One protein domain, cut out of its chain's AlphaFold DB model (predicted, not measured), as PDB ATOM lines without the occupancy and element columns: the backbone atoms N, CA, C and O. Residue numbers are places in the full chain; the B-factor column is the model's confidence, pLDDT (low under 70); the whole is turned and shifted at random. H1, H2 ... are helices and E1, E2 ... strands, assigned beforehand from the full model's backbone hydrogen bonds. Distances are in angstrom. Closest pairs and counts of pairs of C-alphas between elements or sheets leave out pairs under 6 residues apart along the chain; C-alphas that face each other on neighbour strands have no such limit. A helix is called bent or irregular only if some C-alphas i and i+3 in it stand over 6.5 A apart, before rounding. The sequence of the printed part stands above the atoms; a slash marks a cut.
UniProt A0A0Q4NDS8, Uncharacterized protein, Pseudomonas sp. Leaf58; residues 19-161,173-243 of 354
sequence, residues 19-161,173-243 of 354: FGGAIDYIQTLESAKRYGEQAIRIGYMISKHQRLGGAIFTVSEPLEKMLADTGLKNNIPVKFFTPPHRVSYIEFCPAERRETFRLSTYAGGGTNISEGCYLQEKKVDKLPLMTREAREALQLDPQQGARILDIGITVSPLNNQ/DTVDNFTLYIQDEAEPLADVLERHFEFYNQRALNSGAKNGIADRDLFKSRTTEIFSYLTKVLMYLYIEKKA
ATOM      1  N   PHE A  19       1.110  27.874 -21.416       39.94
ATOM      2  CA  PHE A  19       0.564  29.184 -21.774       39.94
ATOM      3  C   PHE A  19       0.283  29.291 -23.270       39.94
ATOM      4  O   PHE A  19      -0.755  29.835 -23.626       39.94
ATOM      5  N   GLY A  20       1.133  28.742 -24.141       48.09
ATOM      6  CA  GLY A  20       0.882  28.674 -25.581       48.09
ATOM      7  C   GLY A  20      -0.386  27.881 -25.905       48.09
ATOM      8  O   GLY A  20      -1.287  28.398 -26.557       48.09
ATOM      9  N   GLY A  21      -0.522  26.676 -25.345       46.00
ATOM     10  CA  GLY A  21      -1.715  25.842 -25.504       46.00
ATOM     11  C   GLY A  21      -2.969  26.444 -24.864       46.00
ATOM     12  O   GLY A  21      -4.063  26.329 -25.417       46.00
ATOM     13  N   ALA A  22      -2.835  27.137 -23.731       45.84
ATOM     14  CA  ALA A  22      -3.933  27.871 -23.107       45.84
ATOM     15  C   ALA A  22      -4.348  29.092 -23.938       45.84
ATOM     16  O   ALA A  22      -5.542  29.347 -24.066       45.84
ATOM     17  N   ILE A  23      -3.401  29.821 -24.534       55.56
ATOM     18  CA  ILE A  23      -3.670  30.935 -25.452       55.56
ATOM     19  C   ILE A  23      -4.394  30.420 -26.696       55.56
ATOM     20  O   ILE A  23      -5.436  30.969 -27.043       55.56
ATOM     21  N   ASP A  24      -3.921  29.338 -27.310       48.94
ATOM     22  CA  ASP A  24      -4.560  28.728 -28.482       48.94
ATOM     23  C   ASP A  24      -5.969  28.213 -28.152       48.94
ATOM     24  O   ASP A  24      -6.918  28.410 -28.918       48.94
ATOM     25  N   TYR A  25      -6.152  27.610 -26.973       48.75
ATOM     26  CA  TYR A  25      -7.457  27.169 -26.489       48.75
ATOM     27  C   TYR A  25      -8.403  28.347 -26.213       48.75
ATOM     28  O   TYR A  25      -9.560  28.316 -26.634       48.75
ATOM     29  N   ILE A  26      -7.923  29.419 -25.575       56.25
ATOM     30  CA  ILE A  26      -8.689  30.650 -25.336       56.25
ATOM     31  C   ILE A  26      -9.078  31.300 -26.669       56.25
ATOM     32  O   ILE A  26     -10.244  31.637 -26.860       56.25
ATOM     33  N   GLN A  27      -8.155  31.408 -27.625       56.88
ATOM     34  CA  GLN A  27      -8.432  31.923 -28.968       56.88
ATOM     35  C   GLN A  27      -9.452  31.057 -29.713       56.88
ATOM     36  O   GLN A  27     -10.333  31.584 -30.398       56.88
ATOM     37  N   THR A  28      -9.385  29.736 -29.544       58.75
ATOM     38  CA  THR A  28     -10.355  28.791 -30.109       58.75
ATOM     39  C   THR A  28     -11.738  28.985 -29.489       58.75
ATOM     40  O   THR A  28     -12.727  29.080 -30.217       58.75
ATOM     41  N   LEU A  29     -11.830  29.112 -28.162       52.78
ATOM     42  CA  LEU A  29     -13.085  29.378 -27.455       52.78
ATOM     43  C   LEU A  29     -13.679  30.742 -27.822       52.78
ATOM     44  O   LEU A  29     -14.886  30.852 -28.044       52.78
ATOM     45  N   GLU A  30     -12.852  31.779 -27.933       58.25
ATOM     46  CA  GLU A  30     -13.285  33.095 -28.392       58.25
ATOM     47  C   GLU A  30     -13.790  33.050 -29.833       58.25
ATOM     48  O   GLU A  30     -14.836  33.623 -30.135       58.25
ATOM     49  N   SER A  31     -13.089  32.338 -30.712       56.50
ATOM     50  CA  SER A  31     -13.497  32.147 -32.104       56.50
ATOM     51  C   SER A  31     -14.812  31.372 -32.200       56.50
ATOM     52  O   SER A  31     -15.710  31.789 -32.930       56.50
ATOM     53  N   ALA A  32     -14.988  30.314 -31.402       57.84
ATOM     54  CA  ALA A  32     -16.222  29.534 -31.334       57.84
ATOM     55  C   ALA A  32     -17.406  30.360 -30.803       57.84
ATOM     56  O   ALA A  32     -18.490  30.339 -31.388       57.84
ATOM     57  N   LYS A  33     -17.199  31.152 -29.740       60.06
ATOM     58  CA  LYS A  33     -18.214  32.075 -29.213       60.06
ATOM     59  C   LYS A  33     -18.615  33.116 -30.261       60.06
ATOM     60  O   LYS A  33     -19.804  33.342 -30.478       60.06
ATOM     61  N   ARG A  34     -17.636  33.717 -30.944       61.25
ATOM     62  CA  ARG A  34     -17.867  34.704 -32.014       61.25
ATOM     63  C   ARG A  34     -18.635  34.094 -33.186       61.25
ATOM     64  O   ARG A  34     -19.561  34.726 -33.692       61.25
ATOM     65  N   TYR A  35     -18.280  32.876 -33.591       61.19
ATOM     66  CA  TYR A  35     -18.983  32.148 -34.646       61.19
ATOM     67  C   TYR A  35     -20.442  31.880 -34.253       61.19
ATOM     68  O   TYR A  35     -21.349  32.155 -35.036       61.19
ATOM     69  N   GLY A  36     -20.682  31.447 -33.011       65.25
ATOM     70  CA  GLY A  36     -22.029  31.263 -32.466       65.25
ATOM     71  C   GLY A  36     -22.857  32.553 -32.455       65.25
ATOM     72  O   GLY A  36     -24.001  32.553 -32.904       65.25
ATOM     73  N   GLU A  37     -22.283  33.674 -32.010       68.69
ATOM     74  CA  GLU A  37     -22.966  34.976 -32.008       68.69
ATOM     75  C   GLU A  37     -23.335  35.453 -33.421       68.69
ATOM     76  O   GLU A  37     -24.450  35.938 -33.637       68.69
ATOM     77  N   GLN A  38     -22.430  35.302 -34.395       68.62
ATOM     78  CA  GLN A  38     -22.705  35.655 -35.790       68.62
ATOM     79  C   GLN A  38     -23.767  34.742 -36.405       68.62
ATOM     80  O   GLN A  38     -24.717  35.239 -37.010       68.62
ATOM     81  N   ALA A  39     -23.674  33.428 -36.190       72.06
ATOM     82  CA  ALA A  39     -24.663  32.469 -36.677       72.06
ATOM     83  C   ALA A  39     -26.069  32.766 -36.124       72.06
ATOM     84  O   ALA A  39     -27.043  32.754 -36.877       72.06
ATOM     85  N   ILE A  40     -26.182  33.118 -34.836       76.25
ATOM     86  CA  ILE A  40     -27.456  33.522 -34.222       76.25
ATOM     87  C   ILE A  40     -27.993  34.805 -34.869       76.25
ATOM     88  O   ILE A  40     -29.182  34.879 -35.180       76.25
ATOM     89  N   ARG A  41     -27.140  35.813 -35.098       79.12
ATOM     90  CA  ARG A  41     -27.551  37.070 -35.751       79.12
ATOM     91  C   ARG A  41     -28.046  36.840 -37.174       79.12
ATOM     92  O   ARG A  41     -29.100  37.362 -37.527       79.12
ATOM     93  N   ILE A  42     -27.329  36.035 -37.954       82.38
ATOM     94  CA  ILE A  42     -27.705  35.662 -39.323       82.38
ATOM     95  C   ILE A  42     -29.037  34.903 -39.314       82.38
ATOM     96  O   ILE A  42     -29.977  35.293 -40.006       82.38
ATOM     97  N   GLY A  43     -29.159  33.871 -38.473       81.19
ATOM     98  CA  GLY A  43     -30.388  33.090 -38.340       81.19
ATOM     99  C   GLY A  43     -31.585  33.951 -37.930       81.19
ATOM    100  O   GLY A  43     -32.663  33.831 -38.516       81.19
ATOM    101  N   TYR A  44     -31.393  34.875 -36.985       85.44
ATOM    102  CA  TYR A  44     -32.412  35.846 -36.588       85.44
ATOM    103  C   TYR A  44     -32.789  36.786 -37.735       85.44
ATOM    104  O   TYR A  44     -33.972  37.030 -37.961       85.44
ATOM    105  N   MET A  45     -31.807  37.297 -38.478       87.88
ATOM    106  CA  MET A  45     -32.026  38.206 -39.597       87.88
ATOM    107  C   MET A  45     -32.888  37.552 -40.684       87.88
ATOM    108  O   MET A  45     -33.931  38.097 -41.052       87.88
ATOM    109  N   ILE A  46     -32.513  36.348 -41.119       88.81
ATOM    110  CA  ILE A  46     -33.253  35.573 -42.124       88.81
ATOM    111  C   ILE A  46     -34.653  35.225 -41.603       88.81
ATOM    112  O   ILE A  46     -35.656  35.512 -42.258       88.81
ATOM    113  N   SER A  47     -34.743  34.685 -40.382       84.50
ATOM    114  CA  SER A  47     -36.023  34.284 -39.783       84.50
ATOM    115  C   SER A  47     -36.976  35.465 -39.621       84.50
ATOM    116  O   SER A  47     -38.174  35.338 -39.862       84.50
ATOM    117  N   LYS A  48     -36.466  36.633 -39.220       87.12
ATOM    118  CA  LYS A  48     -37.265  37.851 -39.075       87.12
ATOM    119  C   LYS A  48     -37.758  38.360 -40.426       87.12
ATOM    120  O   LYS A  48     -38.905  38.788 -40.505       87.12
ATOM    121  N   HIS A  49     -36.932  38.291 -41.471       92.38
ATOM    122  CA  HIS A  49     -37.365  38.619 -42.828       92.38
ATOM    123  C   HIS A  49     -38.518  37.714 -43.272       92.38
ATOM    124  O   HIS A  49     -39.565  38.212 -43.672       92.38
ATOM    125  N   GLN A  50     -38.363  36.397 -43.123       88.50
ATOM    126  CA  GLN A  50     -39.389  35.423 -43.503       88.50
ATOM    127  C   GLN A  50     -40.685  35.600 -42.699       88.50
ATOM    128  O   GLN A  50     -41.763  35.687 -43.277       88.50
ATOM    129  N   ARG A  51     -40.595  35.714 -41.367       85.44
ATOM    130  CA  ARG A  51     -41.773  35.839 -40.488       85.44
ATOM    131  C   ARG A  51     -42.574  37.115 -40.709       85.44
ATOM    132  O   ARG A  51     -43.778  37.107 -40.488       85.44
ATOM    133  N   LEU A  52     -41.914  38.210 -41.078       87.81
ATOM    134  CA  LEU A  52     -42.571  39.499 -41.294       87.81
ATOM    135  C   LEU A  52     -43.001  39.717 -42.749       87.81
ATOM    136  O   LEU A  52     -43.504  40.796 -43.050       87.81
ATOM    137  N   GLY A  53     -42.787  38.743 -43.641       87.38
ATOM    138  CA  GLY A  53     -43.038  38.923 -45.072       87.38
ATOM    139  C   GLY A  53     -42.213  40.076 -45.647       87.38
ATOM    140  O   GLY A  53     -42.748  40.938 -46.340       87.38
ATOM    141  N   GLY A  54     -40.927  40.143 -45.282       90.81
ATOM    142  CA  GLY A  54     -40.019  41.197 -45.722       90.81
ATOM    143  C   GLY A  54     -40.003  41.325 -47.246       90.81
ATOM    144  O   GLY A  54     -39.946  40.327 -47.965       90.81
ATOM    145  N   ALA A  55     -40.076  42.561 -47.736       93.75
ATOM    146  CA  ALA A  55     -40.115  42.819 -49.167       93.75
ATOM    147  C   ALA A  55     -38.754  42.530 -49.813       93.75
ATOM    148  O   ALA A  55     -37.715  43.002 -49.334       93.75
ATOM    149  N   ILE A  56     -38.785  41.812 -50.933       95.88
ATOM    150  CA  ILE A  56     -37.624  41.566 -51.785       95.88
ATOM    151  C   ILE A  56     -37.617  42.610 -52.893       95.88
ATOM    152  O   ILE A  56     -38.571  42.713 -53.666       95.88
ATOM    153  N   PHE A  57     -36.539  43.376 -52.978       96.00
ATOM    154  CA  PHE A  57     -36.300  44.291 -54.075       96.00
ATOM    155  C   PHE A  57     -35.205  43.765 -54.982       96.00
ATOM    156  O   PHE A  57     -34.113  43.477 -54.505       96.00
ATOM    157  N   THR A  58     -35.454  43.734 -56.282       95.62
ATOM    158  CA  THR A  58     -34.495  43.239 -57.270       95.62
ATOM    159  C   THR A  58     -34.032  44.377 -58.155       95.62
ATOM    160  O   THR A  58     -34.840  45.028 -58.819       95.62
ATOM    161  N   VAL A  59     -32.726  44.631 -58.176       95.12
ATOM    162  CA  VAL A  59     -32.132  45.639 -59.057       95.12
ATOM    163  C   VAL A  59     -32.209  45.163 -60.509       95.12
ATOM    164  O   VAL A  59     -31.757  44.067 -60.835       95.12
ATOM    165  N   SER A  60     -32.798  45.977 -61.388       93.06
ATOM    166  CA  SER A  60     -32.882  45.667 -62.816       93.06
ATOM    167  C   SER A  60     -31.526  45.823 -63.510       93.06
ATOM    168  O   SER A  60     -30.697  46.642 -63.115       93.06
ATOM    169  N   GLU A  61     -31.310  45.086 -64.602       91.00
ATOM    170  CA  GLU A  61     -30.118  45.248 -65.449       91.00
ATOM    171  C   GLU A  61     -29.924  46.695 -65.953       91.00
ATOM    172  O   GLU A  61     -28.807  47.212 -65.879       91.00
ATOM    173  N   PRO A  62     -30.971  47.399 -66.433       90.50
ATOM    174  CA  PRO A  62     -30.850  48.814 -66.761       90.50
ATOM    175  C   PRO A  62     -30.314  49.674 -65.612       90.50
ATOM    176  O   PRO A  62     -29.464  50.534 -65.838       90.50
ATOM    177  N   LEU A  63     -30.791  49.442 -64.385       92.62
ATOM    178  CA  LEU A  63     -30.339  50.189 -63.213       92.62
ATOM    179  C   LEU A  63     -28.893  49.857 -62.854       92.62
ATOM    180  O   LEU A  63     -28.119  50.769 -62.589       92.62
ATOM    181  N   GLU A  64     -28.516  48.582 -62.888       91.62
ATOM    182  CA  GLU A  64     -27.134  48.142 -62.693       91.62
ATOM    183  C   GLU A  64     -26.176  48.919 -63.611       91.62
ATOM    184  O   GLU A  64     -25.240  49.564 -63.130       91.62
ATOM    185  N   LYS A  65     -26.452  48.918 -64.923       88.81
ATOM    186  CA  LYS A  65     -25.636  49.614 -65.930       88.81
ATOM    187  C   LYS A  65     -25.582  51.120 -65.689       88.81
ATOM    188  O   LYS A  65     -24.531  51.733 -65.832       88.81
ATOM    189  N   MET A  66     -26.703  51.722 -65.298       90.00
ATOM    190  CA  MET A  66     -26.780  53.149 -64.985       90.00
ATOM    191  C   MET A  66     -25.952  53.515 -63.744       90.00
ATOM    192  O   MET A  66     -25.277  54.545 -63.708       90.00
ATOM    193  N   LEU A  67     -25.954  52.659 -62.721       92.25
ATOM    194  CA  LEU A  67     -25.223  52.893 -61.475       92.25
ATOM    195  C   LEU A  67     -23.734  52.528 -61.555       92.25
ATOM    196  O   LEU A  67     -22.973  52.981 -60.692       92.25
ATOM    197  N   ALA A  68     -23.305  51.749 -62.551       89.31
ATOM    198  CA  ALA A  68     -21.909  51.344 -62.731       89.31
ATOM    199  C   ALA A  68     -20.969  52.562 -62.733       89.31
ATOM    200  O   ALA A  68     -20.098  52.669 -61.866       89.31
ATOM    201  N   ASP A  69     -21.262  53.548 -63.585       85.19
ATOM    202  CA  ASP A  69     -20.449  54.762 -63.736       85.19
ATOM    203  C   ASP A  69     -20.887  55.919 -62.826       85.19
ATOM    204  O   ASP A  69     -20.240  56.965 -62.792       85.19
ATOM    205  N   THR A  70     -21.976  55.764 -62.069       92.88
ATOM    206  CA  THR A  70     -22.477  56.831 -61.192       92.88
ATOM    207  C   THR A  70     -21.569  56.997 -59.970       92.88
ATOM    208  O   THR A  70     -21.372  56.059 -59.198       92.88
ATOM    209  N   GLY A  71     -21.025  58.194 -59.754       94.94
ATOM    210  CA  GLY A  71     -20.186  58.512 -58.595       94.94
ATOM    211  C   GLY A  71     -20.968  58.723 -57.292       94.94
ATOM    212  O   GLY A  71     -22.173  58.976 -57.293       94.94
ATOM    213  N   LEU A  72     -20.260  58.686 -56.163       96.38
ATOM    214  CA  LEU A  72     -20.766  59.064 -54.840       96.38
ATOM    215  C   LEU A  72     -19.922  60.222 -54.303       96.38
ATOM    216  O   LEU A  72     -18.694  60.172 -54.354       96.38
ATOM    217  N   LYS A  73     -20.558  61.282 -53.802       96.38
ATOM    218  CA  LYS A  73     -19.852  62.334 -53.060       96.38
ATOM    219  C   LYS A  73     -19.631  61.894 -51.613       96.38
ATOM    220  O   LYS A  73     -20.541  61.375 -50.979       96.38
ATOM    221  N   ASN A  74     -18.447  62.180 -51.073       94.50
ATOM    222  CA  ASN A  74     -18.076  61.746 -49.719       94.50
ATOM    223  C   ASN A  74     -18.880  62.448 -48.617       94.50
ATOM    224  O   ASN A  74     -19.069  61.889 -47.548       94.50
ATOM    225  N   ASN A  75     -19.396  63.650 -48.881       95.00
ATOM    226  CA  ASN A  75     -20.095  64.477 -47.897       95.00
ATOM    227  C   ASN A  75     -21.608  64.212 -47.799       95.00
ATOM    228  O   ASN A  75     -22.332  65.056 -47.272       95.00
ATOM    229  N   ILE A  76     -22.113  63.107 -48.356       97.44
ATOM    230  CA  ILE A  76     -23.534  62.752 -48.251       97.44
ATOM    231  C   ILE A  76     -23.828  62.328 -46.805       97.44
ATOM    232  O   ILE A  76     -23.207  61.376 -46.338       97.44
ATOM    233  N   PRO A  77     -24.781  62.967 -46.103       97.44
ATOM    234  CA  PRO A  77     -25.156  62.573 -44.750       97.44
ATOM    235  C   PRO A  77     -25.690  61.140 -44.670       97.44
ATOM    236  O   PRO A  77     -26.504  60.716 -45.499       97.44
ATOM    237  N   VAL A  78     -25.297  60.419 -43.622       97.56
ATOM    238  CA  VAL A  78     -25.675  59.022 -43.365       97.56
ATOM    239  C   VAL A  78     -27.191  58.809 -43.235       97.56
ATOM    240  O   VAL A  78     -27.683  57.716 -43.527       97.56
ATOM    241  N   LYS A  79     -27.973  59.852 -42.919       96.12
ATOM    242  CA  LYS A  79     -29.450  59.794 -42.906       96.12
ATOM    243  C   LYS A  79     -30.098  59.354 -44.215       96.12
ATOM    244  O   LYS A  79     -31.273  59.008 -44.219       96.12
ATOM    245  N   PHE A  80     -29.382  59.461 -45.335       96.56
ATOM    246  CA  PHE A  80     -29.881  59.025 -46.638       96.56
ATOM    247  C   PHE A  80     -29.591  57.545 -46.911       96.56
ATOM    248  O   PHE A  80     -30.195  56.951 -47.803       96.56
ATOM    249  N   PHE A  81     -28.701  56.926 -46.132       96.56
ATOM    250  CA  PHE A  81     -28.446  55.492 -46.162       96.56
ATOM    251  C   PHE A  81     -29.510  54.775 -45.320       96.56
ATOM    252  O   PHE A  81     -29.305  54.416 -44.156       96.56
ATOM    253  N   THR A  82     -30.697  54.650 -45.909       94.19
ATOM    254  CA  THR A  82     -31.899  54.112 -45.266       94.19
ATOM    255  C   THR A  82     -32.506  53.029 -46.152       94.19
ATOM    256  O   THR A  82     -32.646  53.239 -47.359       94.19
ATOM    257  N   PRO A  83     -32.882  51.870 -45.587       94.44
ATOM    258  CA  PRO A  83     -33.534  50.826 -46.358       94.44
ATOM    259  C   PRO A  83     -34.954  51.242 -46.783       94.44
ATOM    260  O   PRO A  83     -35.618  52.006 -46.077       94.44
ATOM    261  N   PRO A  84     -35.471  50.718 -47.909       92.75
ATOM    262  CA  PRO A  84     -36.818  51.051 -48.384       92.75
ATOM    263  C   PRO A  84     -37.927  50.600 -47.417       92.75
ATOM    264  O   PRO A  84     -38.980  51.236 -47.345       92.75
ATOM    265  N   HIS A  85     -37.680  49.537 -46.646       92.88
ATOM    266  CA  HIS A  85     -38.502  49.107 -45.517       92.88
ATOM    267  C   HIS A  85     -37.614  48.741 -44.324       92.88
ATOM    268  O   HIS A  85     -36.447  48.404 -44.487       92.88
ATOM    269  N   ARG A  86     -38.176  48.750 -43.106       90.94
ATOM    270  CA  ARG A  86     -37.432  48.381 -41.882       90.94
ATOM    271  C   ARG A  86     -36.875  46.958 -41.909       90.94
ATOM    272  O   ARG A  86     -35.957  46.666 -41.153       90.94
ATOM    273  N   VAL A  87     -37.483  46.083 -42.704       93.12
ATOM    274  CA  VAL A  87     -37.034  44.719 -42.973       93.12
ATOM    275  C   VAL A  87     -37.238  44.484 -44.461       93.12
ATOM    276  O   VAL A  87     -38.373  44.473 -44.935       93.12
ATOM    277  N   SER A  88     -36.142  44.346 -45.194       96.00
ATOM    278  CA  SER A  88     -36.164  44.101 -46.635       96.00
ATOM    279  C   SER A  88     -34.933  43.324 -47.065       96.00
ATOM    280  O   SER A  88     -33.919  43.325 -46.366       96.00
ATOM    281  N   TYR A  89     -35.006  42.728 -48.244       97.06
ATOM    282  CA  TYR A  89     -33.857  42.180 -48.946       97.06
ATOM    283  C   TYR A  89     -33.647  42.957 -50.246       97.06
ATOM    284  O   TYR A  89     -34.605  43.202 -50.975       97.06
ATOM    285  N   ILE A  90     -32.413  43.368 -50.522       96.75
ATOM    286  CA  ILE A  90     -32.012  43.946 -51.806       96.75
ATOM    287  C   ILE A  90     -31.211  42.891 -52.553       96.75
ATOM    288  O   ILE A  90     -30.066  42.616 -52.211       96.75
ATOM    289  N   GLU A  91     -31.812  42.320 -53.581       95.12
ATOM    290  CA  GLU A  91     -31.145  41.494 -54.568       95.12
ATOM    291  C   GLU A  91     -30.396  42.382 -55.570       95.12
ATOM    292  O   GLU A  91     -30.969  43.286 -56.188       95.12
ATOM    293  N   PHE A  92     -29.100  42.124 -55.737       93.19
ATOM    294  CA  PHE A  92     -28.219  42.978 -56.525       93.19
ATOM    295  C   PHE A  92     -28.334  42.786 -58.037       93.19
ATOM    296  O   PHE A  92     -27.990  43.712 -58.778       93.19
ATOM    297  N   CYS A  93     -28.810  41.622 -58.475       87.88
ATOM    298  CA  CYS A  93     -29.122  41.314 -59.865       87.88
ATOM    299  C   CYS A  93     -30.170  40.187 -59.938       87.88
ATOM    300  O   CYS A  93     -30.255  39.392 -59.002       87.88
ATOM    301  N   PRO A  94     -30.951  40.080 -61.026       85.44
ATOM    302  CA  PRO A  94     -31.921  39.000 -61.187       85.44
ATOM    303  C   PRO A  94     -31.267  37.612 -61.119       85.44
ATOM    304  O   PRO A  94     -30.132  37.437 -61.570       85.44
ATOM    305  N   ALA A  95     -32.006  36.625 -60.605       81.06
ATOM    306  CA  ALA A  95     -31.539  35.251 -60.411       81.06
ATOM    307  C   ALA A  95     -30.883  34.641 -61.663       81.06
ATOM    308  O   ALA A  95     -29.880  33.940 -61.558       81.06
ATOM    309  N   GLU A  96     -31.395  34.966 -62.849       80.75
ATOM    310  CA  GLU A  96     -30.929  34.458 -64.142       80.75
ATOM    311  C   GLU A  96     -29.534  34.963 -64.539       80.75
ATOM    312  O   GLU A  96     -28.934  34.421 -65.462       80.75
ATOM    313  N   ARG A  97     -29.018  36.007 -63.877       80.56
ATOM    314  CA  ARG A  97     -27.721  36.636 -64.186       80.56
ATOM    315  C   ARG A  97     -26.692  36.507 -63.061       80.56
ATOM    316  O   ARG A  97     -25.564  36.971 -63.228       80.56
ATOM    317  N   ARG A  98     -27.046  35.877 -61.934       76.88
ATOM    318  CA  ARG A  98     -26.184  35.819 -60.739       76.88
ATOM    319  C   ARG A  98     -24.816  35.202 -61.016       76.88
ATOM    320  O   ARG A  98     -23.832  35.691 -60.478       76.88
ATOM    321  N   GLU A  99     -24.740  34.208 -61.899       69.00
ATOM    322  CA  GLU A  99     -23.520  33.444 -62.217       69.00
ATOM    323  C   GLU A  99     -22.301  34.286 -62.639       69.00
ATOM    324  O   GLU A  99     -21.167  33.826 -62.527       69.00
ATOM    325  N   THR A 100     -22.508  35.526 -63.088       66.88
ATOM    326  CA  THR A 100     -21.430  36.426 -63.539       66.88
ATOM    327  C   THR A 100     -21.354  37.734 -62.751       66.88
ATOM    328  O   THR A 100     -20.520  38.592 -63.045       66.88
ATOM    329  N   PHE A 101     -22.211  37.919 -61.746       68.62
ATOM    330  CA  PHE A 101     -22.390  39.212 -61.101       68.62
ATOM    331  C   PHE A 101     -21.471  39.399 -59.886       68.62
ATOM    332  O   PHE A 101     -21.483  38.591 -58.962       68.62
ATOM    333  N   ARG A 102     -20.699  40.500 -59.865       67.62
ATOM    334  CA  ARG A 102     -19.818  40.919 -58.746       67.62
ATOM    335  C   ARG A 102     -19.019  39.767 -58.122       67.62
ATOM    336  O   ARG A 102     -19.075  39.507 -56.918       67.62
ATOM    337  N   LEU A 103     -18.269  39.093 -58.987       61.91
ATOM    338  CA  LEU A 103     -17.342  38.021 -58.646       61.91
ATOM    339  C   LEU A 103     -16.246  38.536 -57.710       61.91
ATOM    340  O   LEU A 103     -15.485  39.431 -58.066       61.91
ATOM    341  N   SER A 104     -16.150  37.947 -56.523       67.12
ATOM    342  CA  SER A 104     -15.062  38.189 -55.579       67.12
ATOM    343  C   SER A 104     -14.179  36.951 -55.483       67.12
ATOM    344  O   SER A 104     -14.660  35.877 -55.120       67.12
ATOM    345  N   THR A 105     -12.888  37.105 -55.764       63.69
ATOM    346  CA  THR A 105     -11.890  36.039 -55.604       63.69
ATOM    347  C   THR A 105     -11.176  36.202 -54.267       63.69
ATOM    348  O   THR A 105     -10.676  37.281 -53.961       63.69
ATOM    349  N   TYR A 106     -11.116  35.143 -53.463       64.25
ATOM    350  CA  TYR A 106     -10.337  35.107 -52.225       64.25
ATOM    351  C   TYR A 106      -8.865  34.827 -52.523       64.25
ATOM    352  O   TYR A 106      -8.533  34.206 -53.530       64.25
ATOM    353  N   ALA A 107      -7.980  35.182 -51.590       56.16
ATOM    354  CA  ALA A 107      -6.547  34.895 -51.704       56.16
ATOM    355  C   ALA A 107      -6.242  33.395 -51.910       56.16
ATOM    356  O   ALA A 107      -5.236  33.044 -52.512       56.16
ATOM    357  N   GLY A 108      -7.137  32.507 -51.455       58.75
ATOM    358  CA  GLY A 108      -7.062  31.057 -51.677       58.75
ATOM    359  C   GLY A 108      -7.629  30.557 -53.014       58.75
ATOM    360  O   GLY A 108      -7.842  29.357 -53.143       58.75
ATOM    361  N   GLY A 109      -7.943  31.438 -53.969       60.81
ATOM    362  CA  GLY A 109      -8.430  31.086 -55.312       60.81
ATOM    363  C   GLY A 109      -9.930  30.785 -55.420       60.81
ATOM    364  O   GLY A 109     -10.459  30.710 -56.526       60.81
ATOM    365  N   GLY A 110     -10.642  30.658 -54.296       66.44
ATOM    366  CA  GLY A 110     -12.098  30.503 -54.293       66.44
ATOM    367  C   GLY A 110     -12.799  31.751 -54.833       66.44
ATOM    368  O   GLY A 110     -12.406  32.870 -54.506       66.44
ATOM    369  N   THR A 111     -13.840  31.565 -55.638       70.44
ATOM    370  CA  THR A 111     -14.675  32.640 -56.188       70.44
ATOM    371  C   THR A 111     -16.069  32.576 -55.583       70.44
ATOM    372  O   THR A 111     -16.686  31.511 -55.550       70.44
ATOM    373  N   ASN A 112     -16.580  33.720 -55.129       76.75
ATOM    374  CA  ASN A 112     -17.953  33.848 -54.654       76.75
ATOM    375  C   ASN A 112     -18.680  34.991 -55.372       76.75
ATOM    376  O   ASN A 112     -18.067  35.975 -55.788       76.75
ATOM    377  N   ILE A 113     -20.001  34.879 -55.444       83.38
ATOM    378  CA  ILE A 113     -20.930  35.921 -55.886       83.38
ATOM    379  C   ILE A 113     -21.553  36.567 -54.658       83.38
ATOM    380  O   ILE A 113     -21.952  35.869 -53.730       83.38
ATOM    381  N   SER A 114     -21.686  37.892 -54.678       86.88
ATOM    382  CA  SER A 114     -22.574  38.595 -53.745       86.88
ATOM    383  C   SER A 114     -23.962  38.711 -54.369       86.88
ATOM    384  O   SER A 114     -24.142  39.454 -55.335       86.88
ATOM    385  N   GLU A 115     -24.943  37.980 -53.843       88.50
ATOM    386  CA  GLU A 115     -26.286  37.923 -54.441       88.50
ATOM    387  C   GLU A 115     -27.144  39.135 -54.067       88.50
ATOM    388  O   GLU A 115     -27.984  39.599 -54.841       88.50
ATOM    389  N   GLY A 116     -26.951  39.646 -52.856       93.31
ATOM    390  CA  GLY A 116     -27.774  40.700 -52.299       93.31
ATOM    391  C   GLY A 116     -27.456  40.961 -50.838       93.31
ATOM    392  O   GLY A 116     -26.422  40.546 -50.313       93.31
ATOM    393  N   CYS A 117     -28.357  41.668 -50.166       95.56
ATOM    394  CA  CYS A 117     -28.259  41.866 -48.732       95.56
ATOM    395  C   CYS A 117     -29.618  41.994 -48.048       95.56
ATOM    396  O   CYS A 117     -30.541  42.650 -48.532       95.56
ATOM    397  N   TYR A 118     -29.712  41.409 -46.862       96.62
ATOM    398  CA  TYR A 118     -30.744  41.733 -45.893       96.62
ATOM    399  C   TYR A 118     -30.433  43.080 -45.252       96.62
ATOM    400  O   TYR A 118     -29.302  43.318 -44.836       96.62
ATOM    401  N   LEU A 119     -31.450  43.923 -45.111       97.38
ATOM    402  CA  LEU A 119     -31.377  45.194 -44.402       97.38
ATOM    403  C   LEU A 119     -32.417  45.210 -43.290       97.38
ATOM    404  O   LEU A 119     -33.610  44.994 -43.536       97.38
ATOM    405  N   GLN A 120     -31.970  45.475 -42.065       95.00
ATOM    406  CA  GLN A 120     -32.852  45.627 -40.917       95.00
ATOM    407  C   GLN A 120     -32.514  46.866 -40.108       95.00
ATOM    408  O   GLN A 120     -31.438  46.971 -39.527       95.00
ATOM    409  N   GLU A 121     -33.472  47.782 -40.021       95.06
ATOM    410  CA  GLU A 121     -33.313  49.026 -39.275       95.06
ATOM    411  C   GLU A 121     -34.081  48.983 -37.951       95.06
ATOM    412  O   GLU A 121     -35.239  48.551 -37.878       95.06
ATOM    413  N   LYS A 122     -33.440  49.482 -36.893       93.50
ATOM    414  CA  LYS A 122     -34.061  49.760 -35.595       93.50
ATOM    415  C   LYS A 122     -33.474  51.033 -34.992       93.50
ATOM    416  O   LYS A 122     -32.350  51.414 -35.299       93.50
ATOM    417  N   LYS A 123     -34.225  51.672 -34.101       95.88
ATOM    418  CA  LYS A 123     -33.727  52.758 -33.251       95.88
ATOM    419  C   LYS A 123     -33.697  52.272 -31.815       95.88
ATOM    420  O   LYS A 123     -34.603  51.549 -31.403       95.88
ATOM    421  N   VAL A 124     -32.650  52.639 -31.092       93.50
ATOM    422  CA  VAL A 124     -32.476  52.303 -29.682       93.50
ATOM    423  C   VAL A 124     -32.169  53.570 -28.900       93.50
ATOM    424  O   VAL A 124     -31.385  54.396 -29.359       93.50
ATOM    425  N   ASP A 125     -32.757  53.708 -27.715       94.75
ATOM    426  CA  ASP A 125     -32.496  54.857 -26.835       94.75
ATOM    427  C   ASP A 125     -31.154  54.732 -26.106       94.75
ATOM    428  O   ASP A 125     -30.588  55.721 -25.652       94.75
ATOM    429  N   LYS A 126     -30.636  53.504 -26.002       90.69
ATOM    430  CA  LYS A 126     -29.330  53.181 -25.426       90.69
ATOM    431  C   LYS A 126     -28.607  52.192 -26.321       90.69
ATOM    432  O   LYS A 126     -29.235  51.289 -26.881       90.69
ATOM    433  N   LEU A 127     -27.291  52.348 -26.434       89.50
ATOM    434  CA  LEU A 127     -26.461  51.410 -27.179       89.50
ATOM    435  C   LEU A 127     -26.600  49.982 -26.621       89.50
ATOM    436  O   LEU A 127     -26.723  49.800 -25.406       89.50
ATOM    437  N   PRO A 128     -26.573  48.953 -27.489       87.00
ATOM    438  CA  PRO A 128     -26.506  47.576 -27.027       87.00
ATOM    439  C   PRO A 128     -25.187  47.325 -26.292       87.00
ATOM    440  O   PRO A 128     -24.207  48.048 -26.474       87.00
ATOM    441  N   LEU A 129     -25.154  46.256 -25.494       83.94
ATOM    442  CA  LEU A 129     -23.932  45.821 -24.824       83.94
ATOM    443  C   LEU A 129     -22.815  45.600 -25.855       83.94
ATOM    444  O   LEU A 129     -22.954  44.803 -26.784       83.94
ATOM    445  N   MET A 130     -21.712  46.318 -25.672       88.19
ATOM    446  CA  MET A 130     -20.505  46.248 -26.492       88.19
ATOM    447  C   MET A 130     -19.279  46.498 -25.617       88.19
ATOM    448  O   MET A 130     -19.381  47.135 -24.565       88.19
ATOM    449  N   THR A 131     -18.121  45.984 -26.032       89.19
ATOM    450  CA  THR A 131     -16.875  46.206 -25.290       89.19
ATOM    451  C   THR A 131     -16.432  47.663 -25.407       89.19
ATOM    452  O   THR A 131     -16.847  48.388 -26.318       89.19
ATOM    453  N   ARG A 132     -15.579  48.107 -24.479       90.81
ATOM    454  CA  ARG A 132     -15.038  49.469 -24.494       90.81
ATOM    455  C   ARG A 132     -14.250  49.735 -25.777       90.81
ATOM    456  O   ARG A 132     -14.436  50.781 -26.383       90.81
ATOM    457  N   GLU A 133     -13.455  48.765 -26.206       90.25
ATOM    458  CA  GLU A 133     -12.615  48.830 -27.402       90.25
ATOM    459  C   GLU A 133     -13.481  48.976 -28.657       90.25
ATOM    460  O   GLU A 133     -13.203  49.816 -29.505       90.25
ATOM    461  N   ALA A 134     -14.578  48.213 -28.754       90.25
ATOM    462  CA  ALA A 134     -15.515  48.332 -29.868       90.25
ATOM    463  C   ALA A 134     -16.196  49.707 -29.898       90.25
ATOM    464  O   ALA A 134     -16.315  50.316 -30.957       90.25
ATOM    465  N   ARG A 135     -16.609  50.214 -28.732       94.38
ATOM    466  CA  ARG A 135     -17.238  51.531 -28.601       94.38
ATOM    467  C   ARG A 135     -16.287  52.664 -28.997       94.38
ATOM    468  O   ARG A 135     -16.701  53.570 -29.712       94.38
ATOM    469  N   GLU A 136     -15.036  52.612 -28.545       94.62
ATOM    470  CA  GLU A 136     -14.009  53.612 -28.863       94.62
ATOM    471  C   GLU A 136     -13.607  53.555 -30.343       94.62
ATOM    472  O   GLU A 136     -13.586  54.594 -31.001       94.62
ATOM    473  N   ALA A 137     -13.397  52.357 -30.902       94.06
ATOM    474  CA  ALA A 137     -13.095  52.177 -32.324       94.06
ATOM    475  C   ALA A 137     -14.213  52.713 -33.230       94.06
ATOM    476  O   ALA A 137     -13.944  53.301 -34.274       94.06
ATOM    477  N   LEU A 138     -15.471  52.553 -32.811       95.88
ATOM    478  CA  LEU A 138     -16.644  53.063 -33.516       95.88
ATOM    479  C   LEU A 138     -17.025  54.496 -33.116       95.88
ATOM    480  O   LEU A 138     -18.019  55.000 -33.640       95.88
ATOM    481  N   GLN A 139     -16.239  55.165 -32.263       96.88
ATOM    482  CA  GLN A 139     -16.466  56.542 -31.801       96.88
ATOM    483  C   GLN A 139     -17.897  56.777 -31.284       96.88
ATOM    484  O   GLN A 139     -18.537  57.767 -31.623       96.88
ATOM    485  N   LEU A 140     -18.418  55.844 -30.482       96.81
ATOM    486  CA  LEU A 140     -19.791  55.901 -29.979       96.81
ATOM    487  C   LEU A 140     -19.863  56.474 -28.553       96.81
ATOM    488  O   LEU A 140     -19.141  56.040 -27.644       96.81
ATOM    489  N   ASP A 141     -20.796  57.398 -28.333       95.44
ATOM    490  CA  ASP A 141     -21.152  57.919 -27.013       95.44
ATOM    491  C   ASP A 141     -22.061  56.912 -26.275       95.44
ATOM    492  O   ASP A 141     -23.163  56.619 -26.746       95.44
ATOM    493  N   PRO A 142     -21.649  56.375 -25.109       91.94
ATOM    494  CA  PRO A 142     -22.447  55.412 -24.351       91.94
ATOM    495  C   PRO A 142     -23.759  55.979 -23.790       91.94
ATOM    496  O   PRO A 142     -24.636  55.196 -23.424       91.94
ATOM    497  N   GLN A 143     -23.899  57.302 -23.688       92.75
ATOM    498  CA  GLN A 143     -25.093  57.966 -23.160       92.75
ATOM    499  C   GLN A 143     -26.126  58.292 -24.243       92.75
ATOM    500  O   GLN A 143     -27.257  58.650 -23.916       92.75
ATOM    501  N   GLN A 144     -25.767  58.152 -25.521       95.06
ATOM    502  CA  GLN A 144     -26.635  58.489 -26.641       95.06
ATOM    503  C   GLN A 144     -27.224  57.230 -27.294       95.06
ATOM    504  O   GLN A 144     -26.550  56.218 -27.500       95.06
ATOM    505  N   GLY A 145     -28.505  57.298 -27.660       95.50
ATOM    506  CA  GLY A 145     -29.151  56.289 -28.498       95.50
ATOM    507  C   GLY A 145     -28.562  56.227 -29.910       95.50
ATOM    508  O   GLY A 145     -27.755  57.066 -30.300       95.50
ATOM    509  N   ALA A 146     -28.971  55.237 -30.701       97.38
ATOM    510  CA  ALA A 146     -28.495  55.082 -32.073       97.38
ATOM    511  C   ALA A 146     -29.586  54.562 -33.013       97.38
ATOM    512  O   ALA A 146     -30.435  53.746 -32.634       97.38
ATOM    513  N   ARG A 147     -29.516  54.975 -34.279       97.56
ATOM    514  CA  ARG A 147     -30.082  54.203 -35.384       97.56
ATOM    515  C   ARG A 147     -29.106  53.074 -35.698       97.56
ATOM    516  O   ARG A 147     -27.919  53.302 -35.903       97.56
ATOM    517  N   ILE A 148     -29.612  51.849 -35.684       95.88
ATOM    518  CA  ILE A 148     -28.842  50.645 -35.971       95.88
ATOM    519  C   ILE A 148     -29.355  50.058 -37.276       95.88
ATOM    520  O   ILE A 148     -30.552  49.777 -37.400       95.88
ATOM    521  N   LEU A 149     -28.439  49.851 -38.216       97.12
ATOM    522  CA  LEU A 149     -28.701  49.176 -39.479       97.12
ATOM    523  C   LEU A 149     -27.886  47.882 -39.527       97.12
ATOM    524  O   LEU A 149     -26.666  47.910 -39.664       97.12
ATOM    525  N   ASP A 150     -28.578  46.756 -39.384       94.69
ATOM    526  CA  ASP A 150     -28.013  45.420 -39.553       94.69
ATOM    527  C   ASP A 150     -28.088  45.039 -41.048       94.69
ATOM    528  O   ASP A 150     -29.153  45.140 -41.666       94.69
ATOM    529  N   ILE A 151     -26.959  44.632 -41.630       96.00
ATOM    530  CA  ILE A 151     -26.749  44.376 -43.061       96.00
ATOM    531  C   ILE A 151     -26.129  42.988 -43.212       96.00
ATOM    532  O   ILE A 151     -24.985  42.782 -42.822       96.00
ATOM    533  N   GLY A 152     -26.865  42.041 -43.787       92.88
ATOM    534  CA  GLY A 152     -26.366  40.689 -44.049       92.88
ATOM    535  C   GLY A 152     -26.211  40.449 -45.539       92.88
ATOM    536  O   GLY A 152     -27.218  40.265 -46.215       92.88
ATOM    537  N   ILE A 153     -24.981  40.448 -46.046       91.44
ATOM    538  CA  ILE A 153     -24.669  40.208 -47.458       91.44
ATOM    539  C   ILE A 153     -24.679  38.706 -47.715       91.44
ATOM    540  O   ILE A 153     -23.909  37.979 -47.099       91.44
ATOM    541  N   THR A 154     -25.534  38.242 -48.619       89.62
ATOM    542  CA  THR A 154     -25.593  36.841 -49.054       89.62
ATOM    543  C   THR A 154     -24.490  36.561 -50.063       89.62
ATOM    544  O   THR A 154     -24.321  37.290 -51.045       89.62
ATOM    545  N   VAL A 155     -23.722  35.508 -49.801       83.56
ATOM    546  CA  VAL A 155     -22.524  35.167 -50.559       83.56
ATOM    547  C   VAL A 155     -22.553  33.689 -50.927       83.56
ATOM    548  O   VAL A 155     -22.533  32.833 -50.040       83.56
ATOM    549  N   SER A 156     -22.519  33.410 -52.228       82.06
ATOM    550  CA  SER A 156     -22.642  32.057 -52.782       82.06
ATOM    551  C   SER A 156     -21.354  31.656 -53.509       82.06
ATOM    552  O   SER A 156     -20.841  32.445 -54.310       82.06
ATOM    553  N   PRO A 157     -20.781  30.475 -53.242       76.25
ATOM    554  CA  PRO A 157     -19.561  30.010 -53.900       76.25
ATOM    555  C   PRO A 157     -19.823  29.555 -55.347       76.25
ATOM    556  O   PRO A 157     -20.822  28.898 -55.627       76.25
ATOM    557  N   LEU A 158     -18.905  29.866 -56.269       70.19
ATOM    558  CA  LEU A 158     -18.994  29.487 -57.691       70.19
ATOM    559  C   LEU A 158     -18.216  28.220 -58.057       70.19
ATOM    560  O   LEU A 158     -18.630  27.479 -58.948       70.19
ATOM    561  N   ASN A 159     -17.103  27.942 -57.375       58.44
ATOM    562  CA  ASN A 159     -16.215  26.830 -57.725       58.44
ATOM    563  C   ASN A 159     -16.386  25.635 -56.775       58.44
ATOM    564  O   ASN A 159     -15.736  25.554 -55.736       58.44
ATOM    565  N   ASN A 160     -17.203  24.658 -57.181       53.41
ATOM    566  CA  ASN A 160     -17.318  23.359 -56.498       53.41
ATOM    567  C   ASN A 160     -16.357  22.281 -57.043       53.41
ATOM    568  O   ASN A 160     -16.255  21.211 -56.448       53.41
ATOM    569  N   GLN A 161     -15.665  22.515 -58.168       48.84
ATOM    570  CA  GLN A 161     -14.949  21.442 -58.882       48.84
ATOM    571  C   GLN A 161     -13.467  21.273 -58.498       48.84
ATOM    572  O   GLN A 161     -12.977  20.148 -58.510       48.84
ATOM    573  N   ASP A 173     -23.464  28.368 -48.923       73.12
ATOM    574  CA  ASP A 173     -23.894  29.761 -48.921       73.12
ATOM    575  C   ASP A 173     -23.645  30.364 -47.536       73.12
ATOM    576  O   ASP A 173     -23.879  29.741 -46.494       73.12
ATOM    577  N   THR A 174     -23.142  31.591 -47.525       76.12
ATOM    578  CA  THR A 174     -22.779  32.312 -46.304       76.12
ATOM    579  C   THR A 174     -23.442  33.678 -46.275       76.12
ATOM    580  O   THR A 174     -23.894  34.196 -47.296       76.12
ATOM    581  N   VAL A 175     -23.526  34.260 -45.079       82.81
ATOM    582  CA  VAL A 175     -23.984  35.636 -44.905       82.81
ATOM    583  C   VAL A 175     -22.925  36.411 -44.136       82.81
ATOM    584  O   VAL A 175     -22.680  36.127 -42.965       82.81
ATOM    585  N   ASP A 176     -22.331  37.410 -44.782       83.62
ATOM    586  CA  ASP A 176     -21.416  38.346 -44.137       83.62
ATOM    587  C   ASP A 176     -22.239  39.452 -43.461       83.62
ATOM    588  O   ASP A 176     -22.950  40.213 -44.119       83.62
ATOM    589  N   ASN A 177     -22.171  39.531 -42.131       86.00
ATOM    590  CA  ASN A 177     -22.991  40.449 -41.340       86.00
ATOM    591  C   ASN A 177     -22.205  41.678 -40.854       86.00
ATOM    592  O   ASN A 177     -21.185  41.556 -40.172       86.00
ATOM    593  N   PHE A 178     -22.766  42.856 -41.116       91.12
ATOM    594  CA  PHE A 178     -22.287  44.167 -40.700       91.12
ATOM    595  C   PHE A 178     -23.393  44.901 -39.942       91.12
ATOM    596  O   PHE A 178     -24.547  44.912 -40.351       91.12
ATOM    597  N   THR A 179     -23.043  45.574 -38.856       92.88
ATOM    598  CA  THR A 179     -23.953  46.422 -38.087       92.88
ATOM    599  C   THR A 179     -23.389  47.835 -38.094       92.88
ATOM    600  O   THR A 179     -22.300  48.069 -37.573       92.88
ATOM    601  N   LEU A 180     -24.134  48.777 -38.667       96.31
ATOM    602  CA  LEU A 180     -23.816  50.199 -38.586       96.31
ATOM    603  C   LEU A 180     -24.525  50.821 -37.386       96.31
ATOM    604  O   LEU A 180     -25.737  50.660 -37.225       96.31
ATOM    605  N   TYR A 181     -23.767  51.549 -36.572       97.31
ATOM    606  CA  TYR A 181     -24.263  52.347 -35.457       97.31
ATOM    607  C   TYR A 181     -24.177  53.822 -35.827       97.31
ATOM    608  O   TYR A 181     -23.103  54.327 -36.143       97.31
ATOM    609  N   ILE A 182     -25.318  54.503 -35.803       97.88
ATOM    610  CA  ILE A 182     -25.457  55.874 -36.294       97.88
ATOM    611  C   ILE A 182     -26.048  56.722 -35.169       97.88
ATOM    612  O   ILE A 182     -27.209  56.537 -34.794       97.88
ATOM    613  N   GLN A 183     -25.238  57.622 -34.613       97.25
ATOM    614  CA  GLN A 183     -25.646  58.548 -33.547       97.25
ATOM    615  C   GLN A 183     -25.858  59.971 -34.072       97.25
ATOM    616  O   GLN A 183     -26.779  60.649 -33.617       97.25
ATOM    617  N   ASP A 184     -25.078  60.385 -35.075       96.75
ATOM    618  CA  ASP A 184     -25.277  61.633 -35.806       96.75
ATOM    619  C   ASP A 184     -25.750  61.355 -37.242       96.75
ATOM    620  O   ASP A 184     -25.024  60.842 -38.088       96.75
ATOM    621  N   GLU A 185     -26.999  61.713 -37.531       96.38
ATOM    622  CA  GLU A 185     -27.611  61.560 -38.856       96.38
ATOM    623  C   GLU A 185     -27.038  62.552 -39.896       96.38
ATOM    624  O   GLU A 185     -27.251  62.386 -41.103       96.38
ATOM    625  N   ALA A 186     -26.334  63.597 -39.449       95.75
ATOM    626  CA  ALA A 186     -25.661  64.567 -40.307       95.75
ATOM    627  C   ALA A 186     -24.227  64.156 -40.685       95.75
ATOM    628  O   ALA A 186     -23.693  64.721 -41.644       95.75
ATOM    629  N   GLU A 187     -23.637  63.177 -39.987       96.69
ATOM    630  CA  GLU A 187     -22.282  62.678 -40.247       96.69
ATOM    631  C   GLU A 187     -22.161  62.194 -41.704       96.69
ATOM    632  O   GLU A 187     -23.081  61.538 -42.220       96.69
ATOM    633  N   PRO A 188     -21.060  62.510 -42.410       97.56
ATOM    634  CA  PRO A 188     -20.818  61.969 -43.739       97.56
ATOM    635  C   PRO A 188     -20.815  60.436 -43.729       97.56
ATOM    636  O   PRO A 188     -20.094  59.797 -42.966       97.56
ATOM    637  N   LEU A 189     -21.596  59.826 -44.626       97.56
ATOM    638  CA  LEU A 189     -21.685  58.370 -44.766       97.56
ATOM    639  C   LEU A 189     -20.310  57.735 -45.002       97.56
ATOM    640  O   LEU A 189     -20.056  56.645 -44.503       97.56
ATOM    641  N   ALA A 190     -19.439  58.405 -45.762       96.31
ATOM    642  CA  ALA A 190     -18.095  57.912 -46.038       96.31
ATOM    643  C   ALA A 190     -17.290  57.694 -44.745       96.31
ATOM    644  O   ALA A 190     -16.692  56.633 -44.590       96.31
ATOM    645  N   ASP A 191     -17.367  58.635 -43.804       97.19
ATOM    646  CA  ASP A 191     -16.622  58.595 -42.540       97.19
ATOM    647  C   ASP A 191     -17.176  57.501 -41.611       97.19
ATOM    648  O   ASP A 191     -16.422  56.726 -41.011       97.19
ATOM    649  N   VAL A 192     -18.510  57.363 -41.561       97.12
ATOM    650  CA  VAL A 192     -19.182  56.270 -40.837       97.12
ATOM    651  C   VAL A 192     -18.735  54.916 -41.388       97.12
ATOM    652  O   VAL A 192     -18.347  54.036 -40.616       97.12
ATOM    653  N   LEU A 193     -18.789  54.730 -42.710       95.81
ATOM    654  CA  LEU A 193     -18.428  53.468 -43.357       95.81
ATOM    655  C   LEU A 193     -16.947  53.146 -43.184       95.81
ATOM    656  O   LEU A 193     -16.628  52.013 -42.839       95.81
ATOM    657  N   GLU A 194     -16.054  54.117 -43.371       94.31
ATOM    658  CA  GLU A 194     -14.612  53.920 -43.212       94.31
ATOM    659  C   GLU A 194     -14.279  53.384 -41.817       94.31
ATOM    660  O   GLU A 194     -13.612  52.352 -41.687       94.31
ATOM    661  N   ARG A 195     -14.817  54.024 -40.775       94.94
ATOM    662  CA  ARG A 195     -14.583  53.619 -39.388       94.94
ATOM    663  C   ARG A 195     -15.156  52.237 -39.072       94.94
ATOM    664  O   ARG A 195     -14.501  51.432 -38.408       94.94
ATOM    665  N   HIS A 196     -16.354  51.925 -39.568       94.69
ATOM    666  CA  HIS A 196     -16.955  50.602 -39.378       94.69
ATOM    667  C   HIS A 196     -16.192  49.518 -40.141       94.69
ATOM    668  O   HIS A 196     -15.954  48.442 -39.593       94.69
ATOM    669  N   PHE A 197     -15.774  49.778 -41.380       91.38
ATOM    670  CA  PHE A 197     -14.983  48.822 -42.151       91.38
ATOM    671  C   PHE A 197     -13.651  48.556 -41.482       91.38
ATOM    672  O   PHE A 197     -13.279  47.396 -41.380       91.38
ATOM    673  N   GLU A 198     -12.973  49.578 -40.965       89.56
ATOM    674  CA  GLU A 198     -11.731  49.385 -40.222       89.56
ATOM    675  C   GLU A 198     -11.951  48.502 -38.981       89.56
ATOM    676  O   GLU A 198     -11.226  47.525 -38.784       89.56
ATOM    677  N   PHE A 199     -13.021  48.741 -38.217       89.56
ATOM    678  CA  PHE A 199     -13.405  47.887 -37.088       89.56
ATOM    679  C   PHE A 199     -13.658  46.423 -37.499       89.56
ATOM    680  O   PHE A 199     -13.136  45.496 -36.871       89.56
ATOM    681  N   TYR A 200     -14.436  46.181 -38.559       85.38
ATOM    682  CA  TYR A 200     -14.725  44.821 -39.037       85.38
ATOM    683  C   TYR A 200     -13.496  44.128 -39.628       85.38
ATOM    684  O   TYR A 200     -13.298  42.934 -39.412       85.38
ATOM    685  N   ASN A 201     -12.646  44.879 -40.318       81.81
ATOM    686  CA  ASN A 201     -11.420  44.394 -40.929       81.81
ATOM    687  C   ASN A 201     -10.401  43.943 -39.867       81.81
ATOM    688  O   ASN A 201      -9.815  42.867 -39.975       81.81
ATOM    689  N   GLN A 202     -10.264  44.704 -38.774       79.81
ATOM    690  CA  GLN A 202      -9.461  44.302 -37.614       79.81
ATOM    691  C   GLN A 202     -10.024  43.051 -36.927       79.81
ATOM    692  O   GLN A 202      -9.270  42.162 -36.530       79.81
ATOM    693  N   ARG A 203     -11.355  42.924 -36.821       74.88
ATOM    694  CA  ARG A 203     -11.976  41.699 -36.285       74.88
ATOM    695  C   ARG A 203     -11.734  40.480 -37.171       74.88
ATOM    696  O   ARG A 203     -11.507  39.405 -36.623       74.88
ATOM    697  N   ALA A 204     -11.781  40.640 -38.494       68.31
ATOM    698  CA  ALA A 204     -11.526  39.560 -39.442       68.31
ATOM    699  C   ALA A 204     -10.088  39.027 -39.311       68.31
ATOM    700  O   ALA A 204      -9.887  37.817 -39.205       68.31
ATOM    701  N   LEU A 205      -9.096  39.917 -39.193       64.38
ATOM    702  CA  LEU A 205      -7.705  39.538 -38.922       64.38
ATOM    703  C   LEU A 205      -7.553  38.701 -37.645       64.38
ATOM    704  O   LEU A 205      -6.917  37.648 -37.655       64.38
ATOM    705  N   ASN A 206      -8.206  39.129 -36.563       61.97
ATOM    706  CA  ASN A 206      -8.134  38.472 -35.257       61.97
ATOM    707  C   ASN A 206      -8.881  37.124 -35.193       61.97
ATOM    708  O   ASN A 206      -8.934  36.519 -34.125       61.97
ATOM    709  N   SER A 207      -9.500  36.669 -36.289       57.72
ATOM    710  CA  SER A 207     -10.203  35.378 -36.385       57.72
ATOM    711  C   SER A 207      -9.411  34.281 -37.113       57.72
ATOM    712  O   SER A 207      -9.983  33.269 -37.508       57.72
ATOM    713  N   GLY A 208      -8.093  34.454 -37.265       51.12
ATOM    714  CA  GLY A 208      -7.207  33.424 -37.822       51.12
ATOM    715  C   GLY A 208      -7.069  33.473 -39.346       51.12
ATOM    716  O   GLY A 208      -6.935  32.428 -39.987       51.12
ATOM    717  N   ALA A 209      -7.110  34.675 -39.937       51.94
ATOM    718  CA  ALA A 209      -6.802  34.876 -41.352       51.94
ATOM    719  C   ALA A 209      -5.390  34.348 -41.660       51.94
ATOM    720  O   ALA A 209      -4.394  34.862 -41.149       51.94
ATOM    721  N   LYS A 210      -5.305  33.294 -42.479       52.19
ATOM    722  CA  LYS A 210      -4.059  32.550 -42.713       52.19
ATOM    723  C   LYS A 210      -3.001  33.367 -43.459       52.19
ATOM    724  O   LYS A 210      -1.821  33.080 -43.292       52.19
ATOM    725  N   ASN A 211      -3.403  34.382 -44.234       52.84
ATOM    726  CA  ASN A 211      -2.488  35.197 -45.040       52.84
ATOM    727  C   ASN A 211      -2.348  36.645 -44.531       52.84
ATOM    728  O   ASN A 211      -1.841  37.508 -45.253       52.84
ATOM    729  N   GLY A 212      -2.794  36.934 -43.302       64.62
ATOM    730  CA  GLY A 212      -2.583  38.225 -42.640       64.62
ATOM    731  C   GLY A 212      -3.051  39.437 -43.465       64.62
ATOM    732  O   GLY A 212      -4.232  39.576 -43.771       64.62
ATOM    733  N   ILE A 213      -2.120  40.337 -43.809       62.56
ATOM    734  CA  ILE A 213      -2.384  41.634 -44.469       62.56
ATOM    735  C   ILE A 213      -3.052  41.482 -45.849       62.56
ATOM    736  O   ILE A 213      -3.889  42.306 -46.209       62.56
ATOM    737  N   ALA A 214      -2.735  40.433 -46.613       66.00
ATOM    738  CA  ALA A 214      -3.329  40.243 -47.938       66.00
ATOM    739  C   ALA A 214      -4.838  39.957 -47.846       66.00
ATOM    740  O   ALA A 214      -5.634  40.590 -48.538       66.00
ATOM    741  N   ASP A 215      -5.247  39.071 -46.930       68.25
ATOM    742  CA  ASP A 215      -6.664  38.766 -46.688       68.25
ATOM    743  C   ASP A 215      -7.428  40.019 -46.218       68.25
ATOM    744  O   ASP A 215      -8.572  40.249 -46.612       68.25
ATOM    745  N   ARG A 216      -6.763  40.869 -45.423       70.69
ATOM    746  CA  ARG A 216      -7.290  42.152 -44.943       70.69
ATOM    747  C   ARG A 216      -7.588  43.122 -46.086       70.69
ATOM    748  O   ARG A 216      -8.674  43.700 -46.152       70.69
ATOM    749  N   ASP A 217      -6.630  43.334 -46.980       76.88
ATOM    750  CA  ASP A 217      -6.782  44.314 -48.056       76.88
ATOM    751  C   ASP A 217      -7.828  43.842 -49.086       76.88
ATOM    752  O   ASP A 217      -8.642  44.646 -49.554       76.88
ATOM    753  N   LEU A 218      -7.903  42.528 -49.346       76.50
ATOM    754  CA  LEU A 218      -8.981  41.930 -50.141       76.50
ATOM    755  C   LEU A 218     -10.357  42.119 -49.485       76.50
ATOM    756  O   LEU A 218     -11.298  42.552 -50.156       76.50
ATOM    757  N   PHE A 219     -10.487  41.836 -48.183       77.75
ATOM    758  CA  PHE A 219     -11.743  42.017 -47.455       77.75
ATOM    759  C   PHE A 219     -12.214  43.475 -47.501       77.75
ATOM    760  O   PHE A 219     -13.384  43.737 -47.801       77.75
ATOM    761  N   LYS A 220     -11.305  44.428 -47.252       82.31
ATOM    762  CA  LYS A 220     -11.603  45.865 -47.300       82.31
ATOM    763  C   LYS A 220     -12.028  46.305 -48.699       82.31
ATOM    764  O   LYS A 220     -13.043  46.992 -48.822       82.31
ATOM    765  N   SER A 221     -11.309  45.881 -49.741       83.75
ATOM    766  CA  SER A 221     -11.633  46.202 -51.139       83.75
ATOM    767  C   SER A 221     -13.035  45.713 -51.520       83.75
ATOM    768  O   SER A 221     -13.892  46.509 -51.907       83.75
ATOM    769  N   ARG A 222     -13.317  44.428 -51.279       82.50
ATOM    770  CA  ARG A 222     -14.619  43.804 -51.552       82.50
ATOM    771  C   ARG A 222     -15.759  44.481 -50.795       82.50
ATOM    772  O   ARG A 222     -16.794  44.802 -51.372       82.50
ATOM    773  N   THR A 223     -15.573  44.708 -49.495       85.38
ATOM    774  CA  THR A 223     -16.593  45.347 -48.652       85.38
ATOM    775  C   THR A 223     -16.882  46.763 -49.145       85.38
ATOM    776  O   THR A 223     -18.042  47.144 -49.281       85.38
ATOM    777  N   THR A 224     -15.840  47.517 -49.506       89.06
ATOM    778  CA  THR A 224     -15.981  48.869 -50.067       89.06
ATOM    779  C   THR A 224     -16.763  48.854 -51.379       89.06
ATOM    780  O   THR A 224     -17.648  49.686 -51.576       89.06
ATOM    781  N   GLU A 225     -16.486  47.898 -52.267       89.38
ATOM    782  CA  GLU A 225     -17.185  47.771 -53.546       89.38
ATOM    783  C   GLU A 225     -18.680  47.463 -53.358       89.38
ATOM    784  O   GLU A 225     -19.535  48.149 -53.930       89.38
ATOM    785  N   ILE A 226     -19.004  46.478 -52.513       90.25
ATOM    786  CA  ILE A 226     -20.388  46.067 -52.253       90.25
ATOM    787  C   ILE A 226     -21.172  47.202 -51.596       90.25
ATOM    788  O   ILE A 226     -22.284  47.513 -52.024       90.25
ATOM    789  N   PHE A 227     -20.597  47.866 -50.594       93.88
ATOM    790  CA  PHE A 227     -21.266  48.983 -49.932       93.88
ATOM    791  C   PHE A 227     -21.381  50.216 -50.824       93.88
ATOM    792  O   PHE A 227     -22.383  50.923 -50.735       93.88
ATOM    793  N   SER A 228     -20.417  50.465 -51.714       94.31
ATOM    794  CA  SER A 228     -20.543  51.505 -52.739       94.31
ATOM    795  C   SER A 228     -21.751  51.224 -53.632       94.31
ATOM    796  O   SER A 228     -22.600  52.095 -53.821       94.31
ATOM    797  N   TYR A 229     -21.906  49.986 -54.107       94.94
ATOM    798  CA  TYR A 229     -23.066  49.605 -54.909       94.94
ATOM    799  C   TYR A 229     -24.383  49.691 -54.139       94.94
ATOM    800  O   TYR A 229     -25.319  50.341 -54.604       94.94
ATOM    801  N   LEU A 230     -24.441  49.108 -52.940       96.06
ATOM    802  CA  LEU A 230     -25.607  49.175 -52.065       96.06
ATOM    803  C   LEU A 230     -26.002  50.630 -51.785       96.06
ATOM    804  O   LEU A 230     -27.178  50.972 -51.863       96.06
ATOM    805  N   THR A 231     -25.025  51.505 -51.533       97.25
ATOM    806  CA  THR A 231     -25.261  52.942 -51.355       97.25
ATOM    807  C   THR A 231     -25.927  53.530 -52.587       97.25
ATOM    808  O   THR A 231     -26.981  54.141 -52.460       97.25
ATOM    809  N   LYS A 232     -25.387  53.305 -53.790       96.81
ATOM    810  CA  LYS A 232     -26.003  53.802 -55.033       96.81
ATOM    811  C   LYS A 232     -27.444  53.303 -55.202       96.81
ATOM    812  O   LYS A 232     -28.311  54.093 -55.564       96.81
ATOM    813  N   VAL A 233     -27.714  52.032 -54.896       96.25
ATOM    814  CA  VAL A 233     -29.062  51.442 -54.975       96.25
ATOM    815  C   VAL A 233     -30.023  52.091 -53.972       96.25
ATOM    816  O   VAL A 233     -31.127  52.482 -54.349       96.25
ATOM    817  N   LEU A 234     -29.614  52.259 -52.710       96.44
ATOM    818  CA  LEU A 234     -30.448  52.890 -51.682       96.44
ATOM    819  C   LEU A 234     -30.693  54.376 -51.968       96.44
ATOM    820  O   LEU A 234     -31.819  54.849 -51.828       96.44
ATOM    821  N   MET A 235     -29.675  55.102 -52.433       96.25
ATOM    822  CA  MET A 235     -29.810  56.506 -52.832       96.25
ATOM    823  C   MET A 235     -30.730  56.651 -54.049       96.25
ATOM    824  O   MET A 235     -31.565  57.553 -54.082       96.25
ATOM    825  N   TYR A 236     -30.639  55.734 -55.017       95.38
ATOM    826  CA  TYR A 236     -31.574  55.678 -56.137       95.38
ATOM    827  C   TYR A 236     -33.011  55.468 -55.648       95.38
ATOM    828  O   TYR A 236     -33.885  56.255 -55.990       95.38
ATOM    829  N   LEU A 237     -33.256  54.471 -54.793       93.69
ATOM    830  CA  LEU A 237     -34.572  54.218 -54.195       93.69
ATOM    831  C   LEU A 237     -35.121  55.411 -53.402       93.69
ATOM    832  O   LEU A 237     -36.331  55.648 -53.391       93.69
ATOM    833  N   TYR A 238     -34.239  56.147 -52.722       92.38
ATOM    834  CA  TYR A 238     -34.610  57.325 -51.949       92.38
ATOM    835  C   TYR A 238     -35.171  58.439 -52.843       92.38
ATOM    836  O   TYR A 238     -36.177  59.067 -52.491       92.38
ATOM    837  N   ILE A 239     -34.532  58.670 -53.995       92.44
ATOM    838  CA  ILE A 239     -34.883  59.728 -54.951       92.44
ATOM    839  C   ILE A 239     -36.028  59.271 -55.864       92.44
ATOM    840  O   ILE A 239     -37.071  59.920 -55.940       92.44
ATOM    841  N   GLU A 240     -35.875  58.112 -56.498       88.75
ATOM    842  CA  GLU A 240     -36.742  57.592 -57.557       88.75
ATOM    843  C   GLU A 240     -37.825  56.650 -57.017       88.75
ATOM    844  O   GLU A 240     -37.989  55.507 -57.449       88.75
ATOM    845  N   LYS A 241     -38.634  57.143 -56.073       79.69
ATOM    846  CA  LYS A 241     -39.669  56.347 -55.376       79.69
ATOM    847  C   LYS A 241     -40.712  55.697 -56.297       79.69
ATOM    848  O   LYS A 241     -41.422  54.785 -55.867       79.69
ATOM    849  N   LYS A 242     -40.865  56.205 -57.523       78.56
ATOM    850  CA  LYS A 242     -41.809  55.700 -58.530       78.56
ATOM    851  C   LYS A 242     -41.177  54.704 -59.503       78.56
ATOM    852  O   LYS A 242     -41.918  53.970 -60.140       78.56
ATOM    853  N   ALA A 243     -39.847  54.620 -59.587       79.81
ATOM    854  CA  ALA A 243     -39.146  53.709 -60.492       79.81
ATOM    855  C   ALA A 243     -39.074  52.282 -59.920       79.81
ATOM    856  O   ALA A 243     -37.998  51.699 -59.763       79.81
TER     857      ALA A 243
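Overview. This is residues 19 to 161 and 173 to 243 of the 354 residues of an uncharacterized protein of Pseudomonas sp. Leaf58 (UniProt A0A0Q4NDS8). A twisted sheet of six strands stands between the long helix H1, which only grazes it with residues 38 to 50, and the helical hairpin of H5 and H6; residues 19 to 26 of H1 stick out free. The short helices H2 and H4 sit by H6 and H5, and H3 sits by E4 near that strand's bend. The printed part has 214 residues, with six named helices and six named strands in the order H1 E1 H2 E2 H3 E3 E4 H4 E5 E6 H5 H6. The class is mixed, helices and strands; the sheet is branched, with E1 and E2 parallel and the other neighbour pairs antiparallel. The whole is compact, with a radius of gyration of the C-alphas of 17.8 A and spans of 61 by 52 by 36 A.

Along the chain. Find C-alpha 19 at (0.564, 29.184, -21.774); from there H1 runs 46.8 A to residue 51. Next come E1, residues 55 to 59, H2, 61 to 68, E2, 87 to 91, H3, 95 to 100, and E3, 103 to 105. E4, residues 111 to 124, starts with C-alpha 111 at (-14.675, 32.640, -56.188), measures 37.5 A and bends by 55 degrees at residue 115. H4 is residues 132 to 137, E5 146 to 157, 34.4 A, and E6 174 to 182, 25.7 A. H5, residues 189 to 205, measures 24.2 A; H6, residues 213 to 239, runs 38.6 A to C-alpha 239 at (-34.883, 59.728, -54.951).

Arrangement. Look first at E4: E2 and E3 lie on one side of it and E5 on the other side. N 118 and O 152 of E4 and E5 are 2.8 A apart, within hydrogen-bond range, as are N 90 and O 117 of E2 and E4, 2.8 A, and N 104 and O 112 of the hairpin E3 and E4, 2.8 A. At the edge strands E1 and E6, find N 57 and O 89 of E1 and E2, 2.8 A, and N 151 and O 178 of E5 and E6, 2.7 A. H1 is on the sheet; its C-alpha 42 is 6.7 A from that of Val 175 in E6. H6 is on the sheet at a height of 8.7 A, over E2 and E4. H5 and H6 touch, closest at the C-alphas of Asn 201 and Arg 216, 6.2 A, opposite ways at a shallow tilt of 33 degrees, only just short of steep. H5 is on the sheet, its closest C-alphas to E6 being His 196 and Leu 180, 6.9 A. H2 and H6 only just touch, with 3 pairs of C-alphas within 8 A, closest at Leu 67 and Lys 232, 6.6 A. H4 and H5 also only just touch, with 3 such pairs, closest at Ala 137 and Phe 199, 6.4 A. H3 is on the sheet at a height of 8.3 A and irregular, C-alphas 96 and 99 being 7.7 A apart. In H1, H2, H4, H5 and H6 every O i to N i+4 pair is within hydrogen-bond range; in H3 it is 0 of 2, with 2 of 3 O i to N i+3 pairs within range.

Size, cuts and confidence. The C-alphas of Phe 19 and Lys 242, the two farthest apart, are 62.0 A from each other. Residues 162 to 172 are not printed, and C-alphas 161 and 173 are 15.8 A apart across the cut. H2 to E2 is a long link of 18 residues, 69 to 86. Expect pLDDT under 70 at residues 19 to 38, 99 to 110, 159 to 161 and 204 to 215; the mean of the printed part is 83.4.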